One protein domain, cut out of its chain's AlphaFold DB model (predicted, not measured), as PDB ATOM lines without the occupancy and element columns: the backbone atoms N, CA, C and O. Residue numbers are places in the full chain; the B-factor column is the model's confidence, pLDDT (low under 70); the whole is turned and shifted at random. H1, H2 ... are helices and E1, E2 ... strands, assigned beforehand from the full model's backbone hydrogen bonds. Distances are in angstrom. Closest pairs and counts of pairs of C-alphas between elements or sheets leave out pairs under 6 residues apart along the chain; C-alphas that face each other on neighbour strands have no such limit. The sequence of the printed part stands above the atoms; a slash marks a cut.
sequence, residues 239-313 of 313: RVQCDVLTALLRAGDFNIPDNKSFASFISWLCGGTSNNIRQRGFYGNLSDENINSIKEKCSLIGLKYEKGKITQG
ATOM      1  N   ARG A 239     247.727 220.588 294.695       85.12
ATOM      2  CA  ARG A 239     247.478 220.540 293.246       85.12
ATOM      3  C   ARG A 239     247.020 219.153 292.799       85.12
ATOM      4  O   ARG A 239     246.041 219.059 292.066       85.12
ATOM      5  N   VAL A 240     247.684 218.096 293.272       85.69
ATOM      6  CA  VAL A 240     247.304 216.701 292.993       85.69
ATOM      7  C   VAL A 240     245.906 216.399 293.532       85.69
ATOM      8  O   VAL A 240     245.088 215.837 292.811       85.69
ATOM      9  N   GLN A 241     245.598 216.830 294.757       88.06
ATOM     10  CA  GLN A 241     244.269 216.668 295.361       88.06
ATOM     11  C   GLN A 241     243.174 217.321 294.502       88.06
ATOM     12  O   GLN A 241     242.174 216.681 294.178       88.06
ATOM     13  N   CYS A 242     243.380 218.576 294.087       88.62
ATOM     14  CA  CYS A 242     242.424 219.296 293.246       88.62
ATOM     15  C   CYS A 242     242.244 218.632 291.877       88.62
ATOM     16  O   CYS A 242     241.119 218.550 291.384       88.62
ATOM     17  N   ASP A 243     243.328 218.161 291.257       89.00
ATOM     18  CA  ASP A 243     243.274 217.543 289.933       89.00
ATOM     19  C   ASP A 243     242.537 216.198 289.955       89.00
ATOM     20  O   ASP A 243     241.618 215.988 289.165       89.00
ATOM     21  N   VAL A 244     242.841 215.339 290.934       89.31
ATOM     22  CA  VAL A 244     242.148 214.056 291.127       89.31
ATOM     23  C   VAL A 244     240.662 214.270 291.405       89.31
ATOM     24  O   VAL A 244     239.830 213.640 290.759       89.31
ATOM     25  N   LEU A 245     240.297 215.190 292.305       91.62
ATOM     26  CA  LEU A 245     238.886 215.482 292.593       91.62
ATOM     27  C   LEU A 245     238.160 216.066 291.376       91.62
ATOM     28  O   LEU A 245     237.016 215.705 291.111       91.62
ATOM     29  N   THR A 246     238.826 216.918 290.595       89.50
ATOM     30  CA  THR A 246     238.269 217.436 289.336       89.50
ATOM     31  C   THR A 246     238.057 216.312 288.324       89.50
ATOM     32  O   THR A 246     237.022 216.261 287.662       89.50
ATOM     33  N   ALA A 247     239.019 215.397 288.202       88.19
ATOM     34  CA  ALA A 247     238.932 214.256 287.301       88.19
ATOM     35  C   ALA A 247     237.832 213.270 287.727       88.19
ATOM     36  O   ALA A 247     237.134 212.753 286.859       88.19
ATOM     37  N   LEU A 248     237.625 213.064 289.033       89.06
ATOM     38  CA  LEU A 248     236.526 212.257 289.574       89.06
ATOM     39  C   LEU A 248     235.160 212.891 289.303       89.06
ATOM     40  O   LEU A 248     234.258 212.202 288.834       89.06
ATOM     41  N   LEU A 249     235.009 214.200 289.539       88.88
ATOM     42  CA  LEU A 249     233.767 214.914 289.224       88.88
ATOM     43  C   LEU A 249     233.436 214.813 287.733       88.88
ATOM     44  O   LEU A 249     232.299 214.517 287.381       88.88
ATOM     45  N   ARG A 250     234.439 214.977 286.862       86.88
ATOM     46  CA  ARG A 250     234.279 214.798 285.412       86.88
ATOM     47  C   ARG A 250     233.922 213.368 285.029       86.88
ATOM     48  O   ARG A 250     233.114 213.185 284.133       86.88
ATOM     49  N   ALA A 251     234.532 212.370 285.663       86.19
ATOM     50  CA  ALA A 251     234.236 210.966 285.388       86.19
ATOM     51  C   ALA A 251     232.807 210.580 285.802       86.19
ATOM     52  O   ALA A 251     232.215 209.697 285.193       86.19
ATOM     53  N   GLY A 252     232.260 211.248 286.822       83.81
ATOM     54  CA  GLY A 252     230.869 211.104 287.255       83.81
ATOM     55  C   GLY A 252     229.877 212.052 286.572       83.81
ATOM     56  O   GLY A 252     228.761 212.168 287.064       83.81
ATOM     57  N   ASP A 253     230.275 212.759 285.506       87.19
ATOM     58  CA  ASP A 253     229.458 213.760 284.796       87.19
ATOM     59  C   ASP A 253     228.865 214.866 285.699       87.19
ATOM     60  O   ASP A 253     227.809 215.441 285.427       87.19
ATOM     61  N   PHE A 254     229.570 215.220 286.777       87.12
ATOM     62  CA  PHE A 254     229.201 216.330 287.651       87.12
ATOM     63  C   PHE A 254     229.791 217.654 287.163       87.12
ATOM     64  O   PHE A 254     230.937 217.742 286.712       87.12
ATOM     65  N   ASN A 255     229.022 218.731 287.339       88.00
ATOM     66  CA  ASN A 255     229.512 220.084 287.101       88.00
ATOM     67  C   ASN A 255     230.637 220.436 288.080       88.00
ATOM     68  O   ASN A 255     230.531 220.196 289.284       88.00
ATOM     69  N   ILE A 256     231.694 221.060 287.560       86.38
ATOM     70  CA  ILE A 256     232.803 221.547 288.383       86.38
ATOM     71  C   ILE A 256     232.328 222.803 289.128       86.38
ATOM     72  O   ILE A 256     231.928 223.767 288.467       86.38
ATOM     73  N   PRO A 257     232.359 222.822 290.474       88.19
ATOM     74  CA  PRO A 257     231.976 224.002 291.239       88.19
ATOM     75  C   PRO A 257     232.939 225.167 290.993       88.19
ATOM     76  O   PRO A 257     234.079 224.977 290.565       88.19
ATOM     77  N   ASP A 258     232.515 226.386 291.321       90.62
ATOM     78  CA  ASP A 258     233.415 227.534 291.270       90.62
ATOM     79  C   ASP A 258     234.609 227.349 292.228       90.62
ATOM     80  O   ASP A 258     234.504 226.715 293.283       90.62
ATOM     81  N   ASN A 259     235.754 227.946 291.887       87.00
ATOM     82  CA  ASN A 259     237.003 227.750 292.628       87.00
ATOM     83  C   ASN A 259     236.903 228.124 294.120       87.00
ATOM     84  O   ASN A 259     237.690 227.620 294.920       87.00
ATOM     85  N   LYS A 260     235.986 229.018 294.521       88.06
ATOM     86  CA  LYS A 260     235.829 229.432 295.924       88.06
ATOM     87  C   LYS A 260     235.066 228.375 296.718       88.06
ATOM     88  O   LYS A 260     235.528 227.976 297.792       88.06
ATOM     89  N   SER A 261     233.941 227.909 296.189       88.69
ATOM     90  CA  SER A 261     233.159 226.828 296.800       88.69
ATOM     91  C   SER A 261     233.958 225.528 296.816       88.69
ATOM     92  O   SER A 261     234.038 224.859 297.848       88.69
ATOM     93  N   PHE A 262     234.654 225.222 295.719       91.56
ATOM     94  CA  PHE A 262     235.426 223.991 295.612       91.56
ATOM     95  C   PHE A 262     236.640 223.979 296.547       91.56
ATOM     96  O   PHE A 262     236.857 222.999 297.252       91.56
ATOM     97  N   ALA A 263     237.388 225.083 296.652       86.06
ATOM     98  CA  ALA A 263     238.490 225.183 297.614       86.06
ATOM     99  C   ALA A 263     238.038 225.020 299.066       86.06
ATOM    100  O   ALA A 263     238.778 224.479 299.883       86.06
ATOM    101  N   SER A 264     236.838 225.497 299.394       82.75
ATOM    102  CA  SER A 264     236.290 225.379 300.747       82.75
ATOM    103  C   SER A 264     235.914 223.928 301.057       82.75
ATOM    104  O   SER A 264     236.224 223.441 302.140       82.75
ATOM    105  N   PHE A 265     235.357 223.209 300.079       87.44
ATOM    106  CA  PHE A 265     235.121 221.767 300.180       87.44
ATOM    107  C   PHE A 265     236.428 220.971 300.330       87.44
ATOM    108  O   PHE A 265     236.540 220.137 301.223       87.44
ATOM    109  N   ILE A 266     237.446 221.263 299.514       84.31
ATOM    110  CA  ILE A 266     238.754 220.588 299.585       84.31
ATOM    111  C   ILE A 266     239.462 220.896 300.912       84.31
ATOM    112  O   ILE A 266     240.066 220.006 301.498       84.31
ATOM    113  N   SER A 267     239.350 222.127 301.420       79.06
ATOM    114  CA  SER A 267     239.879 222.532 302.732       79.06
ATOM    115  C   SER A 267     239.264 221.715 303.864       79.06
ATOM    116  O   SER A 267     239.976 221.286 304.769       79.06
ATOM    117  N   TRP A 268     237.957 221.460 303.794       86.44
ATOM    118  CA  TRP A 268     237.259 220.598 304.744       86.44
ATOM    119  C   TRP A 268     237.661 219.120 304.601       86.44
ATOM    120  O   TRP A 268     237.877 218.458 305.610       86.44
ATOM    121  N   LEU A 269     237.811 218.616 303.371       79.81
ATOM    122  CA  LEU A 269     238.109 217.204 303.098       79.81
ATOM    123  C   LEU A 269     239.573 216.818 303.372       79.81
ATOM    124  O   LEU A 269     239.847 215.749 303.908       79.81
ATOM    125  N   CYS A 270     240.516 217.657 302.947       76.38
ATOM    126  CA  CYS A 270     241.950 217.352 302.903       76.38
ATOM    127  C   CYS A 270     242.795 218.257 303.819       76.38
ATOM    128  O   CYS A 270     244.013 218.086 303.894       76.38
ATOM    129  N   GLY A 271     242.172 219.217 304.510       69.44
ATOM    130  CA  GLY A 271     242.860 220.214 305.326       69.44
ATOM    131  C   GLY A 271     243.484 221.355 304.512       69.44
ATOM    132  O   GLY A 271     243.298 221.489 303.303       69.44
ATOM    133  N   GLY A 272     244.242 222.218 305.194       70.44
ATOM    134  CA  GLY A 272     244.784 223.453 304.613       70.44
ATOM    135  C   GLY A 272     243.757 224.589 304.568       70.44
ATOM    136  O   GLY A 272     242.590 224.401 304.902       70.44
ATOM    137  N   THR A 273     244.181 225.801 304.195       73.12
ATOM    138  CA  THR A 273     243.273 226.959 304.118       73.12
ATOM    139  C   THR A 273     242.650 227.079 302.728       73.12
ATOM    140  O   THR A 273     243.346 226.962 301.718       73.12
ATOM    141  N   SER A 274     241.351 227.395 302.664       77.06
ATOM    142  CA  SER A 274     240.632 227.637 301.398       77.06
ATOM    143  C   SER A 274     241.359 228.654 300.498       77.06
ATOM    144  O   SER A 274     241.496 228.442 299.296       77.06
ATOM    145  N   ASN A 275     241.949 229.712 301.072       74.50
ATOM    146  CA  ASN A 275     242.743 230.679 300.303       74.50
ATOM    147  C   ASN A 275     244.010 230.074 299.674       74.50
ATOM    148  O   ASN A 275     244.294 230.363 298.512       74.50
ATOM    149  N   ASN A 276     244.750 229.223 300.392       75.50
ATOM    150  CA  ASN A 276     245.936 228.559 299.842       75.50
ATOM    151  C   ASN A 276     245.552 227.613 298.692       75.50
ATOM    152  O   ASN A 276     246.163 227.662 297.624       75.50
ATOM    153  N   ILE A 277     244.477 226.840 298.864       82.06
ATOM    154  CA  ILE A 277     243.953 225.936 297.832       82.06
ATOM    155  C   ILE A 277     243.516 226.714 296.589       82.06
ATOM    156  O   ILE A 277     243.839 226.316 295.475       82.06
ATOM    157  N   ARG A 278     242.862 227.870 296.735       81.62
ATOM    158  CA  ARG A 278     242.516 228.713 295.576       81.62
ATOM    159  C   ARG A 278     243.742 229.187 294.805       81.62
ATOM    160  O   ARG A 278     243.712 229.200 293.579       81.62
ATOM    161  N   GLN A 279     244.794 229.588 295.516       78.06
ATOM    162  CA  GLN A 279     246.007 230.139 294.911       78.06
ATOM    163  C   GLN A 279     246.886 229.063 294.260       78.06
ATOM    164  O   GLN A 279     247.488 229.318 293.223       78.06
ATOM    165  N   ARG A 280     246.971 227.871 294.861       77.81
ATOM    166  CA  ARG A 280     247.932 226.823 294.465       77.81
ATOM    167  C   ARG A 280     247.292 225.566 293.878       77.81
ATOM    168  O   ARG A 280     247.961 224.793 293.205       77.81
ATOM    169  N   GLY A 281     246.010 225.347 294.143       80.94
ATOM    170  CA  GLY A 281     245.284 224.128 293.796       80.94
ATOM    171  C   GLY A 281     244.697 224.116 292.390       80.94
ATOM    172  O   GLY A 281     244.578 223.038 291.825       80.94
ATOM    173  N   PHE A 282     244.387 225.272 291.789       81.69
ATOM    174  CA  PHE A 282     243.733 225.356 290.466       81.69
ATOM    175  C   PHE A 282     244.593 225.984 289.360       81.69
ATOM    176  O   PHE A 282     244.131 226.114 288.230       81.69
ATOM    177  N   TYR A 283     245.832 226.374 289.666       72.06
ATOM    178  CA  TYR A 283     246.707 227.113 288.750       72.06
ATOM    179  C   TYR A 283     247.915 226.274 288.294       72.06
ATOM    180  O   TYR A 283     248.444 225.476 289.065       72.06
ATOM    181  N   GLY A 284     248.369 226.474 287.050       71.50
ATOM    182  CA  GLY A 284     249.548 225.804 286.468       71.50
ATOM    183  C   GLY A 284     249.307 224.360 286.002       71.50
ATOM    184  O   GLY A 284     248.210 223.840 286.147       71.50
ATOM    185  N   ASN A 285     250.320 223.692 285.448       77.38
ATOM    186  CA  ASN A 285     250.241 222.276 285.047       77.38
ATOM    187  C   ASN A 285     250.853 221.364 286.122       77.38
ATOM    188  O   ASN A 285     251.727 221.796 286.875       77.38
ATOM    189  N   LEU A 286     250.403 220.106 286.198       81.94
ATOM    190  CA  LEU A 286     251.072 219.088 287.012       81.94
ATOM    191  C   LEU A 286     252.432 218.729 286.396       81.94
ATOM    192  O   LEU A 286     252.565 218.683 285.176       81.94
ATOM    193  N   SER A 287     253.425 218.454 287.245       83.69
ATOM    194  CA  SER A 287     254.691 217.859 286.806       83.69
ATOM    195  C   SER A 287     254.508 216.383 286.445       83.69
ATOM    196  O   SER A 287     253.623 215.712 286.983       83.69
ATOM    197  N   ASP A 288     255.384 215.854 285.589       82.06
ATOM    198  CA  ASP A 288     255.351 214.446 285.170       82.06
ATOM    199  C   ASP A 288     255.451 213.474 286.356       82.06
ATOM    200  O   ASP A 288     254.777 212.446 286.387       82.06
ATOM    201  N   GLU A 289     256.226 213.832 287.381       83.94
ATOM    202  CA  GLU A 289     256.340 213.069 288.628       83.94
ATOM    203  C   GLU A 289     254.990 212.944 289.355       83.94
ATOM    204  O   GLU A 289     254.582 211.847 289.741       83.94
ATOM    205  N   ASN A 290     254.242 214.046 289.467       85.62
ATOM    206  CA  ASN A 290     252.917 214.039 290.082       85.62
ATOM    207  C   ASN A 290     251.907 213.244 289.240       85.62
ATOM    208  O   ASN A 290     251.088 212.516 289.794       85.62
ATOM    209  N   ILE A 291     251.977 213.341 287.910       86.38
ATOM    210  CA  ILE A 291     251.120 212.566 286.999       86.38
ATOM    211  C   ILE A 291     251.368 211.064 287.173       86.38
ATOM    212  O   ILE A 291     250.415 210.289 287.281       86.38
ATOM    213  N   ASN A 292     252.633 210.648 287.227       85.81
ATOM    214  CA  ASN A 292     253.000 209.248 287.432       85.81
ATOM    215  C   ASN A 292     252.573 208.750 288.816       85.81
ATOM    216  O   ASN A 292     252.033 207.649 288.923       85.81
ATOM    217  N   SER A 293     252.703 209.586 289.849       86.69
ATOM    218  CA  SER A 293     252.192 209.265 291.181       86.69
ATOM    219  C   SER A 293     250.672 209.057 291.187       86.69
ATOM    220  O   SER A 293     250.202 208.104 291.805       86.69
ATOM    221  N   ILE A 294     249.893 209.893 290.489       88.44
ATOM    222  CA  ILE A 294     248.432 209.715 290.401       88.44
ATOM    223  C   ILE A 294     248.095 208.402 289.694       88.44
ATOM    224  O   ILE A 294     247.263 207.644 290.189       88.44
ATOM    225  N   LYS A 295     248.759 208.100 288.572       89.75
ATOM    226  CA  LYS A 295     248.566 206.837 287.838       89.75
ATOM    227  C   LYS A 295     248.776 205.620 288.728       89.75
ATOM    228  O   LYS A 295     247.936 204.721 288.728       89.75
ATOM    229  N   GLU A 296     249.865 205.611 289.491       88.00
ATOM    230  CA  GLU A 296     250.177 204.533 290.428       88.00
ATOM    231  C   GLU A 296     249.061 204.380 291.470       88.00
ATOM    232  O   GLU A 296     248.519 203.288 291.633       88.00
ATOM    233  N   LYS A 297     248.649 205.475 292.126       88.50
ATOM    234  CA  LYS A 297     247.631 205.415 293.190       88.50
ATOM    235  C   LYS A 297     246.229 205.084 292.677       88.50
ATOM    236  O   LYS A 297     245.529 204.322 293.335       88.50
ATOM    237  N   CYS A 298     245.825 205.589 291.512       85.62
ATOM    238  CA  CYS A 298     244.562 205.203 290.877       85.62
ATOM    239  C   CYS A 298     244.552 203.713 290.506       85.62
ATOM    240  O   CYS A 298     243.548 203.036 290.730       85.62
ATOM    241  N   SER A 299     245.676 203.179 290.019       87.56
ATOM    242  CA  SER A 299     245.766 201.767 289.625       87.56
ATOM    243  C   SER A 299     245.578 200.819 290.812       87.56
ATOM    244  O   SER A 299     244.955 199.772 290.656       87.56
ATOM    245  N   LEU A 300     246.034 201.206 292.013       87.38
ATOM    246  CA  LEU A 300     245.838 200.423 293.244       87.38
ATOM    247  C   LEU A 300     244.363 200.179 293.586       87.38
ATOM    248  O   LEU A 300     244.048 199.204 294.262       87.38
ATOM    249  N   ILE A 301     243.465 201.053 293.127       85.62
ATOM    250  CA  ILE A 301     242.019 200.953 293.354       85.62
ATOM    251  C   ILE A 301     241.247 200.594 292.075       85.62
ATOM    252  O   ILE A 301     240.031 200.757 292.025       85.62
ATOM    253  N   GLY A 302     241.938 200.102 291.038       85.19
ATOM    254  CA  GLY A 302     241.314 199.657 289.788       85.19
ATOM    255  C   GLY A 302     240.859 200.792 288.865       85.19
ATOM    256  O   GLY A 302     239.937 200.607 288.075       85.19
ATOM    257  N   LEU A 303     241.477 201.972 288.960       89.38
ATOM    258  CA  LEU A 303     241.189 203.125 288.106       89.38
ATOM    259  C   LEU A 303     242.395 203.478 287.230       89.38
ATOM    260  O   LEU A 303     243.546 203.384 287.656       89.38
ATOM    261  N   LYS A 304     242.138 203.963 286.016       89.38
ATOM    262  CA  LYS A 304     243.156 204.537 285.123       89.38
ATOM    263  C   LYS A 304     243.110 206.054 285.188       89.38
ATOM    264  O   LYS A 304     242.030 206.634 285.234       89.38
ATOM    265  N   TYR A 305     244.278 206.695 285.147       87.25
ATOM    266  CA  TYR A 305     244.404 208.150 285.056       87.25
ATOM    267  C   TYR A 305     245.227 208.541 283.822       87.25
ATOM    268  O   TYR A 305     246.420 208.244 283.736       87.25
ATOM    269  N   GLU A 306     244.616 209.238 282.863       84.31
ATOM    270  CA  GLU A 306     245.298 209.735 281.665       84.31
ATOM    271  C   GLU A 306     244.814 211.132 281.278       84.31
ATOM    272  O   GLU A 306     243.616 211.385 281.173       84.31
ATOM    273  N   LYS A 307     245.761 212.047 281.024       80.00
ATOM    274  CA  LYS A 307     245.489 213.419 280.552       80.00
ATOM    275  C   LYS A 307     244.417 214.152 281.386       80.00
ATOM    276  O   LYS A 307     243.559 214.836 280.828       80.00
ATOM    277  N   GLY A 308     244.442 213.995 282.714       76.31
ATOM    278  CA  GLY A 308     243.473 214.632 283.616       76.31
ATOM    279  C   GLY A 308     242.072 214.007 283.600       76.31
ATOM    280  O   GLY A 308     241.101 214.673 283.968       76.31
ATOM    281  N   LYS A 309     241.945 212.757 283.140       83.31
ATOM    282  CA  LYS A 309     240.703 211.976 283.160       83.31
ATOM    283  C   LYS A 309     240.903 210.679 283.927       83.31
ATOM    284  O   LYS A 309     241.930 210.023 283.763       83.31
ATOM    285  N   ILE A 310     239.899 210.320 284.720       87.38
ATOM    286  CA  ILE A 310     239.821 209.030 285.400       87.38
ATOM    287  C   ILE A 310     238.819 208.151 284.658       87.38
ATOM    288  O   ILE A 310     237.716 208.595 284.350       87.38
ATOM    289  N   THR A 311     239.210 206.916 284.363       81.94
ATOM    290  CA  THR A 311     238.357 205.899 283.736       81.94
ATOM    291  C   THR A 311     238.472 204.577 284.484       81.94
ATOM    292  O   THR A 311     239.387 204.375 285.287       81.94
ATOM    293  N   GLN A 312     237.531 203.669 284.233       78.12
ATOM    294  CA  GLN A 312     237.589 202.324 284.793       78.12
ATOM    295  C   GLN A 312     238.825 201.580 284.255       78.12
ATOM    296  O   GLN A 312     239.133 201.652 283.057       78.12
ATOM    297  N   GLY A 313     239.572 200.951 285.169       57.84
ATOM    298  CA  GLY A 313     240.795 200.199 284.889       57.84
ATOM    299  C   GLY A 313     240.550 198.859 284.225       57.84
ATOM    300  O   GLY A 313     239.515 198.230 284.516       57.84
TER     301      GLY A 313
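AT A GLANCE: This is residues 239 to 313 of the 313 residues of an uncharacterized protein of Bacteroides stercoris (UniProt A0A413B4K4). Helix H1 runs through the middle, with the crossed helix pair H2 and H3 at one end of the longest axis and helix H4 with the small hairpin E1 and E2 at the other. E2 lies beside H1 and E1 beside H4, while H2 meets H1 through few contacts. The printed part has 75 residues, with elements in the order H1, H2, H3, H4, E1, E2; the two strands are antiparallel and the class is mostly helix. It is compact, radius of gyration of the C-alphas 12.3 A, and spans 33 by 27 by 19 A.

HOW THE PARTS SIT: Start with H1, residues 239 to 251. It only just touches H2, residues 259 to 270, with 3 pairs of C-alphas within 8 A, the closest Cys 242 and Ile 266 at 7.4 A, about perpendicular at 73 degrees. H2 touches H3, residues 274 to 280, closest C-alphas Ser 264 and Ser 274, 4.9 A, about perpendicular at 75 degrees. H4, residues 288 to 300, only just touches H1, with 3 such pairs, closest C-alphas Val 240 and Asn 290, 6.9 A, at a steep tilt of 52 degrees, the same way. In the hairpin of E1, residues 303 to 306, and E2, residues 309 to 312, look for N 304 and O 311, 2.9 A apart. The closest C-alphas of H1 and E2 are Ala 247 and Lys 309, 5.0 A; those of H4 and E1 are Lys 295 and Tyr 305, 5.2 A. H2 and H4 are apart. In H1, H2, H3 and H4 every O i to N i+4 pair is within hydrogen-bond range.

IN THESE COORDINATES: Find C-alpha 239 at (247.478, 220.540, 293.246); from there H1 runs 18.1 A. H2 covers 15.4 A, H3 10.1 A, H4 18.8 A, E1 10.1 A and E2 10.3 A, ending at C-alpha 312, (237.589, 202.324, 284.793).

THE WHOLE: The C-alphas farthest apart, Asn 275 and Gly 313, are 34.2 A apart. The printed part has no cut and no long link; residues 271 and 313 are under pLDDT 70.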